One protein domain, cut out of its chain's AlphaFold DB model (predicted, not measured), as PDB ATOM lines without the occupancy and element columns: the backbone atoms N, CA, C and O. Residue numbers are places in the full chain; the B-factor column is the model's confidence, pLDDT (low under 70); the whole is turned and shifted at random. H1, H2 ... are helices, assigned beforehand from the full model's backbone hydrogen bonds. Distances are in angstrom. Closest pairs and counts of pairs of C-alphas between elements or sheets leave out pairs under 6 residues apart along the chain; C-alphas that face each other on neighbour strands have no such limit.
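AT A GLANCE: This is residues 11 to 91 of the 91 residues of an uncharacterized protein of Pseudoalteromonas sp. S3260 (UniProt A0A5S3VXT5). The longest helix, H4, and H2 run side by side, with H1 slanting across one side of this pair and H3 packed on the other. H2, H3 and H4 form an up-and-down bundle, each running against the one before. The 81 printed residues have four named helices, H1 to H4, and no named strand: all helix. The whole is compact, radius of gyration of the C-alphas 12.1 A, and only just elongated, spanning 39 by 26 by 19 A.

HOW THE PARTS SIT: H4, residues 68 to 90, touches H2, residues 32 to 45, at a shallow tilt of 8 degrees; their closest C-alphas, of Gly 32 and Asp 68, are 5.3 A apart. H1, residues 11 to 26, touches H4, closest at the C-alphas of Tyr 16 and Ala 80, 5.1 A. H3, residues 51 to 60, is apart from H1. Every helix has each O i to N i+4 pair within hydrogen-bond range.

IN THESE COORDINATES: H4 measures 33.2 A, H1 22.3 A, H2 20.7 A, H3 14.4 A from first to last C-alpha. C-alpha 11 is at (-19.187, 26.487, -39.813), C-alpha 90 at (-21.115, 15.840, -35.670).

THE WHOLE: The printed part has no cut and no long link. Residues 62 and 91 have pLDDT under 70.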
ATOM      1  N   CYS A  11     -19.922  27.295 -40.796       81.81
ATOM      2  CA  CYS A  11     -19.187  26.487 -39.813       81.81
ATOM      3  C   CYS A  11     -18.166  25.564 -40.489       81.81
ATOM      4  O   CYS A  11     -17.047  25.451 -40.000       81.81
ATOM      5  N   HIS A  12     -18.496  24.998 -41.657       90.88
ATOM      6  CA  HIS A  12     -17.531  24.242 -42.459       90.88
ATOM      7  C   HIS A  12     -16.341  25.115 -42.874       90.88
ATOM      8  O   HIS A  12     -15.193  24.735 -42.673       90.88
ATOM      9  N   GLU A  13     -16.602  26.298 -43.438       92.25
ATOM     10  CA  GLU A  13     -15.545  27.219 -43.867       92.25
ATOM     11  C   GLU A  13     -14.699  27.715 -42.685       92.25
ATOM     12  O   GLU A  13     -13.474  27.798 -42.798       92.25
ATOM     13  N   ALA A  14     -15.322  27.986 -41.532       93.06
ATOM     14  CA  ALA A  14     -14.603  28.360 -40.317       93.06
ATOM     15  C   ALA A  14     -13.663  27.244 -39.836       93.06
ATOM     16  O   ALA A  14     -12.487  27.514 -39.582       93.06
ATOM     17  N   ASN A  15     -14.145  26.000 -39.769       95.00
ATOM     18  CA  ASN A  15     -13.338  24.853 -39.349       95.00
ATOM     19  C   ASN A  15     -12.214  24.562 -40.347       95.00
ATOM     20  O   ASN A  15     -11.055  24.415 -39.963       95.00
ATOM     21  N   TYR A  16     -12.524  24.578 -41.645       96.81
ATOM     22  CA  TYR A  16     -11.534  24.430 -42.707       96.81
ATOM     23  C   TYR A  16     -10.400  25.454 -42.555       96.81
ATOM     24  O   TYR A  16      -9.229  25.085 -42.445       96.81
ATOM     25  N   ASN A  17     -10.736  26.745 -42.462       96.62
ATOM     26  CA  ASN A  17      -9.748  27.816 -42.324       96.62
ATOM     27  C   ASN A  17      -8.966  27.726 -41.005       96.62
ATOM     28  O   ASN A  17      -7.765  28.018 -40.974       96.62
ATOM     29  N   TYR A  18      -9.622  27.297 -39.924       96.38
ATOM     30  CA  TYR A  18      -8.974  27.024 -38.645       96.38
ATOM     31  C   TYR A  18      -7.872  25.967 -38.795       96.38
ATOM     32  O   TYR A  18      -6.728  26.227 -38.406       96.38
ATOM     33  N   HIS A  19      -8.176  24.830 -39.427       97.94
ATOM     34  CA  HIS A  19      -7.208  23.754 -39.633       97.94
ATOM     35  C   HIS A  19      -6.073  24.146 -40.580       97.94
ATOM     36  O   HIS A  19      -4.916  23.846 -40.290       97.94
ATOM     37  N   ILE A  20      -6.354  24.891 -41.656       98.31
ATOM     38  CA  ILE A  20      -5.301  25.419 -42.541       98.31
ATOM     39  C   ILE A  20      -4.315  26.293 -41.757       98.31
ATOM     40  O   ILE A  20      -3.100  26.151 -41.905       98.31
ATOM     41  N   ARG A  21      -4.810  27.203 -40.909       98.31
ATOM     42  CA  ARG A  21      -3.941  28.070 -40.103       98.31
ATOM     43  C   ARG A  21      -3.097  27.260 -39.122       98.31
ATOM     44  O   ARG A  21      -1.897  27.501 -39.018       98.31
ATOM     45  N   LYS A  22      -3.704  26.301 -38.427       98.31
ATOM     46  CA  LYS A  22      -3.013  25.461 -37.445       98.31
ATOM     47  C   LYS A  22      -1.973  24.532 -38.068       98.31
ATOM     48  O   LYS A  22      -0.864  24.463 -37.547       98.31
ATOM     49  N   ALA A  23      -2.261  23.931 -39.219       97.88
ATOM     50  CA  ALA A  23      -1.286  23.138 -39.965       97.88
ATOM     51  C   ALA A  23      -0.077  23.983 -40.413       97.88
ATOM     52  O   ALA A  23       1.071  23.552 -40.295       97.88
ATOM     53  N   ARG A  24      -0.310  25.226 -40.862       97.06
ATOM     54  CA  ARG A  24       0.774  26.172 -41.199       97.06
ATOM     55  C   ARG A  24       1.613  26.564 -39.988       97.06
ATOM     56  O   ARG A  24       2.826  26.694 -40.121       97.06
ATOM     57  N   GLU A  25       0.977  26.790 -38.838       97.81
ATOM     58  CA  GLU A  25       1.670  27.062 -37.571       97.81
ATOM     59  C   GLU A  25       2.555  25.871 -37.174       97.81
ATOM     60  O   GLU A  25       3.726  26.075 -36.862       97.81
ATOM     61  N   ALA A  26       2.028  24.644 -37.256       96.81
ATOM     62  CA  ALA A  26       2.741  23.417 -36.903       96.81
ATOM     63  C   ALA A  26       3.963  23.151 -37.795       96.81
ATOM     64  O   ALA A  26       4.998  22.712 -37.307       96.81
ATOM     65  N   ALA A  27       3.862  23.449 -39.091       97.00
ATOM     66  CA  ALA A  27       4.916  23.169 -40.064       97.00
ATOM     67  C   ALA A  27       5.823  24.380 -40.372       97.00
ATOM     68  O   ALA A  27       6.548  24.400 -41.373       97.00
ATOM     69  N   ARG A  28       5.762  25.432 -39.544       96.44
ATOM     70  CA  ARG A  28       6.486  26.687 -39.771       96.44
ATOM     71  C   ARG A  28       7.999  26.470 -39.714       96.44
ATOM     72  O   ARG A  28       8.525  25.974 -38.729       96.44
ATOM     73  N   GLY A  29       8.700  26.916 -40.757       96.25
ATOM     74  CA  GLY A  29      10.158  26.783 -40.862       96.25
ATOM     75  C   GLY A  29      10.638  25.398 -41.303       96.25
ATOM     76  O   GLY A  29      11.835  25.217 -41.489       96.25
ATOM     77  N   LEU A  30       9.723  24.445 -41.513       96.69
ATOM     78  CA  LEU A  30      10.042  23.128 -42.060       96.69
ATOM     79  C   LEU A  30       9.984  23.150 -43.585       96.69
ATOM     80  O   LEU A  30       9.299  23.989 -44.186       96.69
ATOM     81  N   HIS A  31      10.673  22.204 -44.222       94.50
ATOM     82  CA  HIS A  31      10.748  22.079 -45.679       94.50
ATOM     83  C   HIS A  31      10.687  20.621 -46.137       94.50
ATOM     84  O   HIS A  31      10.965  19.702 -45.368       94.50
ATOM     85  N   GLY A  32      10.317  20.414 -47.400       91.12
ATOM     86  CA  GLY A  32      10.279  19.099 -48.026       91.12
ATOM     87  C   GLY A  32       9.413  18.097 -47.264       91.12
ATOM     88  O   GLY A  32       8.333  18.400 -46.753       91.12
ATOM     89  N   TYR A  33       9.943  16.881 -47.154       91.25
ATOM     90  CA  TYR A  33       9.290  15.765 -46.478       91.25
ATOM     91  C   TYR A  33       8.928  16.070 -45.017       91.25
ATOM     92  O   TYR A  33       7.846  15.704 -44.566       91.25
ATOM     93  N   GLU A  34       9.792  16.778 -44.289       95.06
ATOM     94  CA  GLU A  34       9.573  17.099 -42.875       95.06
ATOM     95  C   GLU A  34       8.358  18.014 -42.682       95.06
ATOM     96  O   GLU A  34       7.540  17.793 -41.788       95.06
ATOM     97  N   ARG A  35       8.170  18.995 -43.578       95.88
ATOM     98  CA  ARG A  35       6.973  19.847 -43.563       95.88
ATOM     99  C   ARG A  35       5.710  19.017 -43.749       95.88
ATOM    100  O   ARG A  35       4.735  19.206 -43.026       95.88
ATOM    101  N   ALA A  36       5.723  18.125 -44.731       94.69
ATOM    102  CA  ALA A  36       4.577  17.291 -45.039       94.69
ATOM    103  C   ALA A  36       4.231  16.318 -43.908       94.69
ATOM    104  O   ALA A  36       3.058  16.175 -43.562       94.69
ATOM    105  N   LEU A  37       5.249  15.704 -43.300       94.94
ATOM    106  CA  LEU A  37       5.081  14.847 -42.133       94.94
ATOM    107  C   LEU A  37       4.427  15.628 -40.992       94.94
ATOM    108  O   LEU A  37       3.425  15.178 -40.443       94.94
ATOM    109  N   LYS A  38       4.908  16.848 -40.711       97.62
ATOM    110  CA  LYS A  38       4.362  17.656 -39.617       97.62
ATOM    111  C   LYS A  38       2.927  18.121 -39.851       97.62
ATOM    112  O   LYS A  38       2.146  18.218 -38.907       97.62
ATOM    113  N   ILE A  39       2.562  18.378 -41.108       97.94
ATOM    114  CA  ILE A  39       1.168  18.631 -41.498       97.94
ATOM    115  C   ILE A  39       0.312  17.389 -41.219       97.94
ATOM    116  O   ILE A  39      -0.753  17.520 -40.620       97.94
ATOM    117  N   SER A  40       0.773  16.200 -41.619       97.25
ATOM    118  CA  SER A  40       0.048  14.942 -41.391       97.25
ATOM    119  C   SER A  40      -0.158  14.660 -39.900       97.25
ATOM    120  O   SER A  40      -1.285  14.387 -39.493       97.25
ATOM    121  N   GLU A  41       0.891  14.812 -39.082       97.50
ATOM    122  CA  GLU A  41       0.830  14.657 -37.619       97.50
ATOM    123  C   GLU A  41      -0.215  15.587 -36.992       97.50
ATOM    124  O   GLU A  41      -1.049  15.144 -36.206       97.50
ATOM    125  N   TYR A  42      -0.236  16.865 -37.391       98.31
ATOM    126  CA  TYR A  42      -1.245  17.808 -36.910       98.31
ATOM    127  C   TYR A  42      -2.674  17.324 -37.197       98.31
ATOM    128  O   TYR A  42      -3.551  17.413 -36.338       98.31
ATOM    129  N   PHE A  43      -2.935  16.831 -38.411       98.25
ATOM    130  CA  PHE A  43      -4.270  16.363 -38.776       98.25
ATOM    131  C   PHE A  43      -4.643  15.058 -38.073       98.25
ATOM    132  O   PHE A  43      -5.808  14.886 -37.722       98.25
ATOM    133  N   GLU A  44      -3.684  14.169 -37.827       97.12
ATOM    134  CA  GLU A  44      -3.887  12.981 -36.999       97.12
ATOM    135  C   GLU A  44      -4.290  13.362 -35.566       97.12
ATOM    136  O   GLU A  44      -5.332  12.915 -35.084       97.12
ATOM    137  N   GLU A  45      -3.549  14.277 -34.931       97.19
ATOM    138  CA  GLU A  45      -3.864  14.814 -33.598       97.19
ATOM    139  C   GLU A  45      -5.225  15.526 -33.555       97.19
ATOM    140  O   GLU A  45      -5.962  15.422 -32.573       97.19
ATOM    141  N   ALA A  46      -5.594  16.225 -34.632       95.69
ATOM    142  CA  ALA A  46      -6.884  16.897 -34.768       95.69
ATOM    143  C   ALA A  46      -8.060  15.933 -35.031       95.69
ATOM    144  O   ALA A  46      -9.206  16.373 -35.131       95.69
ATOM    145  N   GLY A  47      -7.808  14.623 -35.140       95.25
ATOM    146  CA  GLY A  47      -8.842  13.604 -35.320       95.25
ATOM    147  C   GLY A  47      -9.263  13.382 -36.774       95.25
ATOM    148  O   GLY A  47     -10.384  12.924 -37.029       95.25
ATOM    149  N   HIS A  48      -8.395  13.697 -37.739       94.75
ATOM    150  CA  HIS A  48      -8.606  13.331 -39.135       94.75
ATOM    151  C   HIS A  48      -8.669  11.801 -39.266       94.75
ATOM    152  O   HIS A  48      -7.784  11.104 -38.773       94.75
ATOM    153  N   PRO A  49      -9.676  11.245 -39.963       93.06
ATOM    154  CA  PRO A  49      -9.955   9.812 -39.909       93.06
ATOM    155  C   PRO A  49      -8.820   8.942 -40.471       93.06
ATOM    156  O   PRO A  49      -8.609   7.832 -39.986       93.06
ATOM    157  N   HIS A  50      -8.093   9.424 -41.489       93.12
ATOM    158  CA  HIS A  50      -7.061   8.648 -42.195       93.12
ATOM    159  C   HIS A  50      -5.861   9.517 -42.627       93.12
ATOM    160  O   HIS A  50      -5.474   9.498 -43.793       93.12
ATOM    161  N   ALA A  51      -5.292  10.335 -41.728       94.62
ATOM    162  CA  ALA A  51      -4.266  11.327 -42.102       94.62
ATOM    163  C   ALA A  51      -3.075  10.704 -42.860       94.62
ATOM    164  O   ALA A  51      -2.765  11.100 -43.986       94.62
ATOM    165  N   GLN A  52      -2.495   9.636 -42.309       93.19
ATOM    166  CA  GLN A  52      -1.357   8.950 -42.921       93.19
ATOM    167  C   GLN A  52      -1.678   8.339 -44.295       93.19
ATOM    168  O   GLN A  52      -0.826   8.321 -45.190       93.19
ATOM    169  N   TYR A  53      -2.911   7.858 -44.485       93.44
ATOM    170  CA  TYR A  53      -3.371   7.354 -45.778       93.44
ATOM    171  C   TYR A  53      -3.454   8.488 -46.804       93.44
ATOM    172  O   TYR A  53      -2.875   8.363 -47.877       93.44
ATOM    173  N   THR A  54      -4.085   9.616 -46.457       93.88
ATOM    174  CA  THR A  54      -4.182  10.792 -47.339       93.88
ATOM    175  C   THR A  54      -2.804  11.329 -47.720       93.88
ATOM    176  O   THR A  54      -2.577  11.648 -48.884       93.88
ATOM    177  N   PHE A  55      -1.865  11.382 -46.770       93.31
ATOM    178  CA  PHE A  55      -0.475  11.744 -47.046       93.31
ATOM    179  C   PHE A  55       0.184  10.784 -48.046       93.31
ATOM    180  O   PHE A  55       0.791  11.220 -49.025       93.31
ATOM    181  N   THR A  56       0.045   9.477 -47.818       92.44
ATOM    182  CA  THR A  56       0.651   8.452 -48.677       92.44
ATOM    183  C   THR A  56       0.046   8.471 -50.079       92.44
ATOM    184  O   THR A  56       0.789   8.402 -51.053       92.44
ATOM    185  N   GLU A  57      -1.274   8.611 -50.188       92.88
ATOM    186  CA  GLU A  57      -1.996   8.705 -51.458       92.88
ATOM    187  C   GLU A  57      -1.531   9.915 -52.277       92.88
ATOM    188  O   GLU A  57      -1.151   9.751 -53.430       92.88
ATOM    189  N   LEU A  58      -1.487  11.112 -51.679       90.88
ATOM    190  CA  LEU A  58      -1.009  12.333 -52.347       90.88
ATOM    191  C   LEU A  58       0.456  12.245 -52.773       90.88
ATOM    192  O   LEU A  58       0.848  12.838 -53.770       90.88
ATOM    193  N   ARG A  59       1.286  11.540 -52.003       87.44
ATOM    194  CA  ARG A  59       2.698  11.342 -52.343       87.44
ATOM    195  C   ARG A  59       2.880  10.379 -53.515       87.44
ATOM    196  O   ARG A  59       3.850  10.503 -54.252       87.44
ATOM    197  N   MET A  60       1.993   9.394 -53.624       87.44
ATOM    198  CA  MET A  60       2.027   8.366 -54.664       87.44
ATOM    199  C   MET A  60       1.207   8.737 -55.899       87.44
ATOM    200  O   MET A  60       1.301   8.039 -56.907       87.44
ATOM    201  N   SER A  61       0.393   9.795 -55.838       86.88
ATOM    202  CA  SER A  61      -0.277  10.316 -57.021       86.88
ATOM    203  C   SER A  61       0.750  10.903 -57.987       86.88
ATOM    204  O   SER A  61       1.850  11.285 -57.588       86.88
ATOM    205  N   ASP A  62       0.401  10.914 -59.273       69.50
ATOM    206  CA  ASP A  62       1.287  11.244 -60.394       69.50
ATOM    207  C   ASP A  62       1.610  12.756 -60.439       69.50
ATOM    208  O   ASP A  62       1.256  13.480 -61.365       69.50
ATOM    209  N   ASN A  63       2.262  13.258 -59.388       73.56
ATOM    210  CA  ASN A  63       2.506  14.675 -59.113       73.56
ATOM    211  C   ASN A  63       3.871  15.120 -59.660       73.56
ATOM    212  O   ASN A  63       4.592  15.901 -59.029       73.56
ATOM    213  N   TRP A  64       4.264  14.592 -60.821       70.00
ATOM    214  CA  TRP A  64       5.546  14.915 -61.445       70.00
ATOM    215  C   TRP A  64       5.692  16.424 -61.644       70.00
ATOM    216  O   TRP A  64       4.868  17.067 -62.289       70.00
ATOM    217  N   GLY A  65       6.767  16.987 -61.089       78.75
ATOM    218  CA  GLY A  65       7.069  18.416 -61.185       78.75
ATOM    219  C   GLY A  65       6.400  19.299 -60.129       78.75
ATOM    220  O   GLY A  65       6.638  20.505 -60.140       78.75
ATOM    221  N   GLN A  66       5.622  18.734 -59.199       87.69
ATOM    222  CA  GLN A  66       5.052  19.501 -58.094       87.69
ATOM    223  C   GLN A  66       6.150  19.985 -57.136       87.69
ATOM    224  O   GLN A  66       7.019  19.225 -56.702       87.69
ATOM    225  N   THR A  67       6.100  21.264 -56.771       90.44
ATOM    226  CA  THR A  67       6.998  21.827 -55.763       90.44
ATOM    227  C   THR A  67       6.598  21.391 -54.353       90.44
ATOM    228  O   THR A  67       5.429  21.165 -54.049       90.44
ATOM    229  N   ASP A  68       7.563  21.375 -53.434       89.25
ATOM    230  CA  ASP A  68       7.338  21.139 -51.998       89.25
ATOM    231  C   ASP A  68       6.221  22.032 -51.410       89.25
ATOM    232  O   ASP A  68       5.407  21.613 -50.585       89.25
ATOM    233  N   ARG A  69       6.137  23.285 -51.871       90.75
ATOM    234  CA  ARG A  69       5.095  24.219 -51.437       90.75
ATOM    235  C   ARG A  69       3.712  23.815 -51.944       90.75
ATOM    236  O   ARG A  69       2.760  23.884 -51.171       90.75
ATOM    237  N   GLU A  70       3.595  23.453 -53.216       93.50
ATOM    238  CA  GLU A  70       2.328  23.018 -53.815       93.50
ATOM    239  C   GLU A  70       1.846  21.722 -53.169       93.50
ATOM    240  O   GLU A  70       0.698  21.657 -52.742       93.50
ATOM    241  N   PHE A  71       2.749  20.760 -52.964       93.69
ATOM    242  CA  PHE A  71       2.435  19.519 -52.261       93.69
ATOM    243  C   PHE A  71       1.870  19.787 -50.859       93.69
ATOM    244  O   PHE A  71       0.828  19.253 -50.479       93.69
ATOM    245  N   ALA A  72       2.528  20.656 -50.083       94.94
ATOM    246  CA  ALA A  72       2.067  21.012 -48.745       94.94
ATOM    247  C   ALA A  72       0.698  21.714 -48.759       94.94
ATOM    248  O   ALA A  72      -0.111  21.497 -47.855       94.94
ATOM    249  N   ILE A  73       0.432  22.558 -49.763       95.06
ATOM    250  CA  ILE A  73      -0.874  23.205 -49.933       95.06
ATOM    251  C   ILE A  73      -1.945  22.148 -50.197       95.06
ATOM    252  O   ILE A  73      -2.926  22.118 -49.458       95.06
ATOM    253  N   ASP A  74      -1.736  21.258 -51.163       95.31
ATOM    254  CA  ASP A  74      -2.715  20.228 -51.519       95.31
ATOM    255  C   ASP A  74      -3.008  19.288 -50.348       95.31
ATOM    256  O   ASP A  74      -4.170  18.983 -50.064       95.31
ATOM    257  N   LEU A  75      -1.966  18.886 -49.615       96.44
ATOM    258  CA  LEU A  75      -2.092  18.062 -48.417       96.44
ATOM    259  C   LEU A  75      -2.981  18.735 -47.363       96.44
ATOM    260  O   LEU A  75      -3.941  18.130 -46.884       96.44
ATOM    261  N   MET A  76      -2.703  20.006 -47.046       97.81
ATOM    262  CA  MET A  76      -3.508  20.779 -46.097       97.81
ATOM    263  C   MET A  76      -4.957  20.929 -46.567       97.81
ATOM    264  O   MET A  76      -5.869  20.776 -45.759       97.81
ATOM    265  N   GLN A  77      -5.183  21.217 -47.851       96.94
ATOM    266  CA  GLN A  77      -6.525  21.406 -48.401       96.94
ATOM    267  C   GLN A  77      -7.353  20.119 -48.334       96.94
ATOM    268  O   GLN A  77      -8.486  20.152 -47.846       96.94
ATOM    269  N   LYS A  78      -6.792  18.980 -48.768       96.25
ATOM    270  CA  LYS A  78      -7.502  17.693 -48.728       96.25
ATOM    271  C   LYS A  78      -7.859  17.289 -47.299       96.25
ATOM    272  O   LYS A  78      -9.012  16.942 -47.037       96.25
ATOM    273  N   MET A  79      -6.901  17.374 -46.374       97.50
ATOM    274  CA  MET A  79      -7.128  16.983 -44.981       97.50
ATOM    275  C   MET A  79      -8.100  17.930 -44.264       97.50
ATOM    276  O   MET A  79      -9.033  17.475 -43.603       97.50
ATOM    277  N   ALA A  80      -7.948  19.249 -44.439       97.31
ATOM    278  CA  ALA A  80      -8.847  20.228 -43.832       97.31
ATOM    279  C   ALA A  80     -10.285  20.075 -44.331       97.31
ATOM    280  O   ALA A  80     -11.214  20.184 -43.536       97.31
ATOM    281  N   HIS A  81     -10.483  19.799 -45.624       95.81
ATOM    282  CA  HIS A  81     -11.818  19.608 -46.189       95.81
ATOM    283  C   HIS A  81     -12.532  18.403 -45.567       95.81
ATOM    284  O   HIS A  81     -13.689  18.509 -45.150       95.81
ATOM    285  N   LEU A  82     -11.853  17.255 -45.479       95.12
ATOM    286  CA  LEU A  82     -12.452  16.050 -44.907       95.12
ATOM    287  C   LEU A  82     -12.734  16.213 -43.408       95.12
ATOM    288  O   LEU A  82     -13.821  15.857 -42.950       95.12
ATOM    289  N   LEU A  83     -11.792  16.786 -42.655       95.56
ATOM    290  CA  LEU A  83     -11.976  17.017 -41.223       95.56
ATOM    291  C   LEU A  83     -13.130  17.993 -40.954       95.56
ATOM    292  O   LEU A  83     -14.050  17.645 -40.216       95.56
ATOM    293  N   ALA A  84     -13.161  19.142 -41.632       95.00
ATOM    294  CA  ALA A  84     -14.234  20.124 -41.478       95.00
ATOM    295  C   ALA A  84     -15.611  19.560 -41.874       95.00
ATOM    296  O   ALA A  84     -16.618  19.849 -41.226       95.00
ATOM    297  N   THR A  85     -15.668  18.714 -42.909       93.19
ATOM    298  CA  THR A  85     -16.898  18.004 -43.297       93.19
ATOM    299  C   THR A  85     -17.384  17.085 -42.175       93.19
ATOM    300  O   THR A  85     -18.573  17.071 -41.853       93.19
ATOM    301  N   ASN A  86     -16.475  16.336 -41.548       90.75
ATOM    302  CA  ASN A  86     -16.815  15.429 -40.454       90.75
ATOM    303  C   ASN A  86     -17.257  16.177 -39.194       90.75
ATOM    304  O   ASN A  86     -18.227  15.770 -38.559       90.75
ATOM    305  N   GLU A  87     -16.593  17.274 -38.845       91.69
ATOM    306  CA  GLU A  87     -16.968  18.110 -37.700       91.69
ATOM    307  C   GLU A  87     -18.328  18.782 -37.894       91.69
ATOM    308  O   GLU A  87     -19.136  18.809 -36.969       91.69
ATOM    309  N   MET A  88     -18.629  19.259 -39.107       88.38
ATOM    310  CA  MET A  88     -19.951  19.800 -39.433       88.38
ATOM    311  C   MET A  88     -21.058  18.750 -39.267       88.38
ATOM    312  O   MET A  88     -22.160  19.101 -38.867       88.38
ATOM    313  N   ASN A  89     -20.787  17.478 -39.576       82.44
ATOM    314  CA  ASN A  89     -21.769  16.396 -39.459       82.44
ATOM    315  C   ASN A  89     -21.949  15.871 -38.021       82.44
ATOM    316  O   ASN A  89     -22.885  15.111 -37.775       82.44
ATOM    317  N   ARG A  90     -21.050  16.226 -37.092       71.88
ATOM    318  CA  ARG A  90     -21.115  15.840 -35.670       71.88
ATOM    319  C   ARG A  90     -21.911  16.831 -34.807       71.88
ATOM    320  O   ARG A  90     -22.291  16.457 -33.700       71.88
ATOM    321  N   ASN A  91     -22.149  18.046 -35.310       55.75
ATOM    322  CA  ASN A  91     -22.875  19.139 -34.649       55.75
ATOM    323  C   ASN A  91     -24.301  19.293 -35.193       55.75
ATOM    324  O   ASN A  91     -25.178  19.704 -34.403       55.75
TER     325      ASN A  91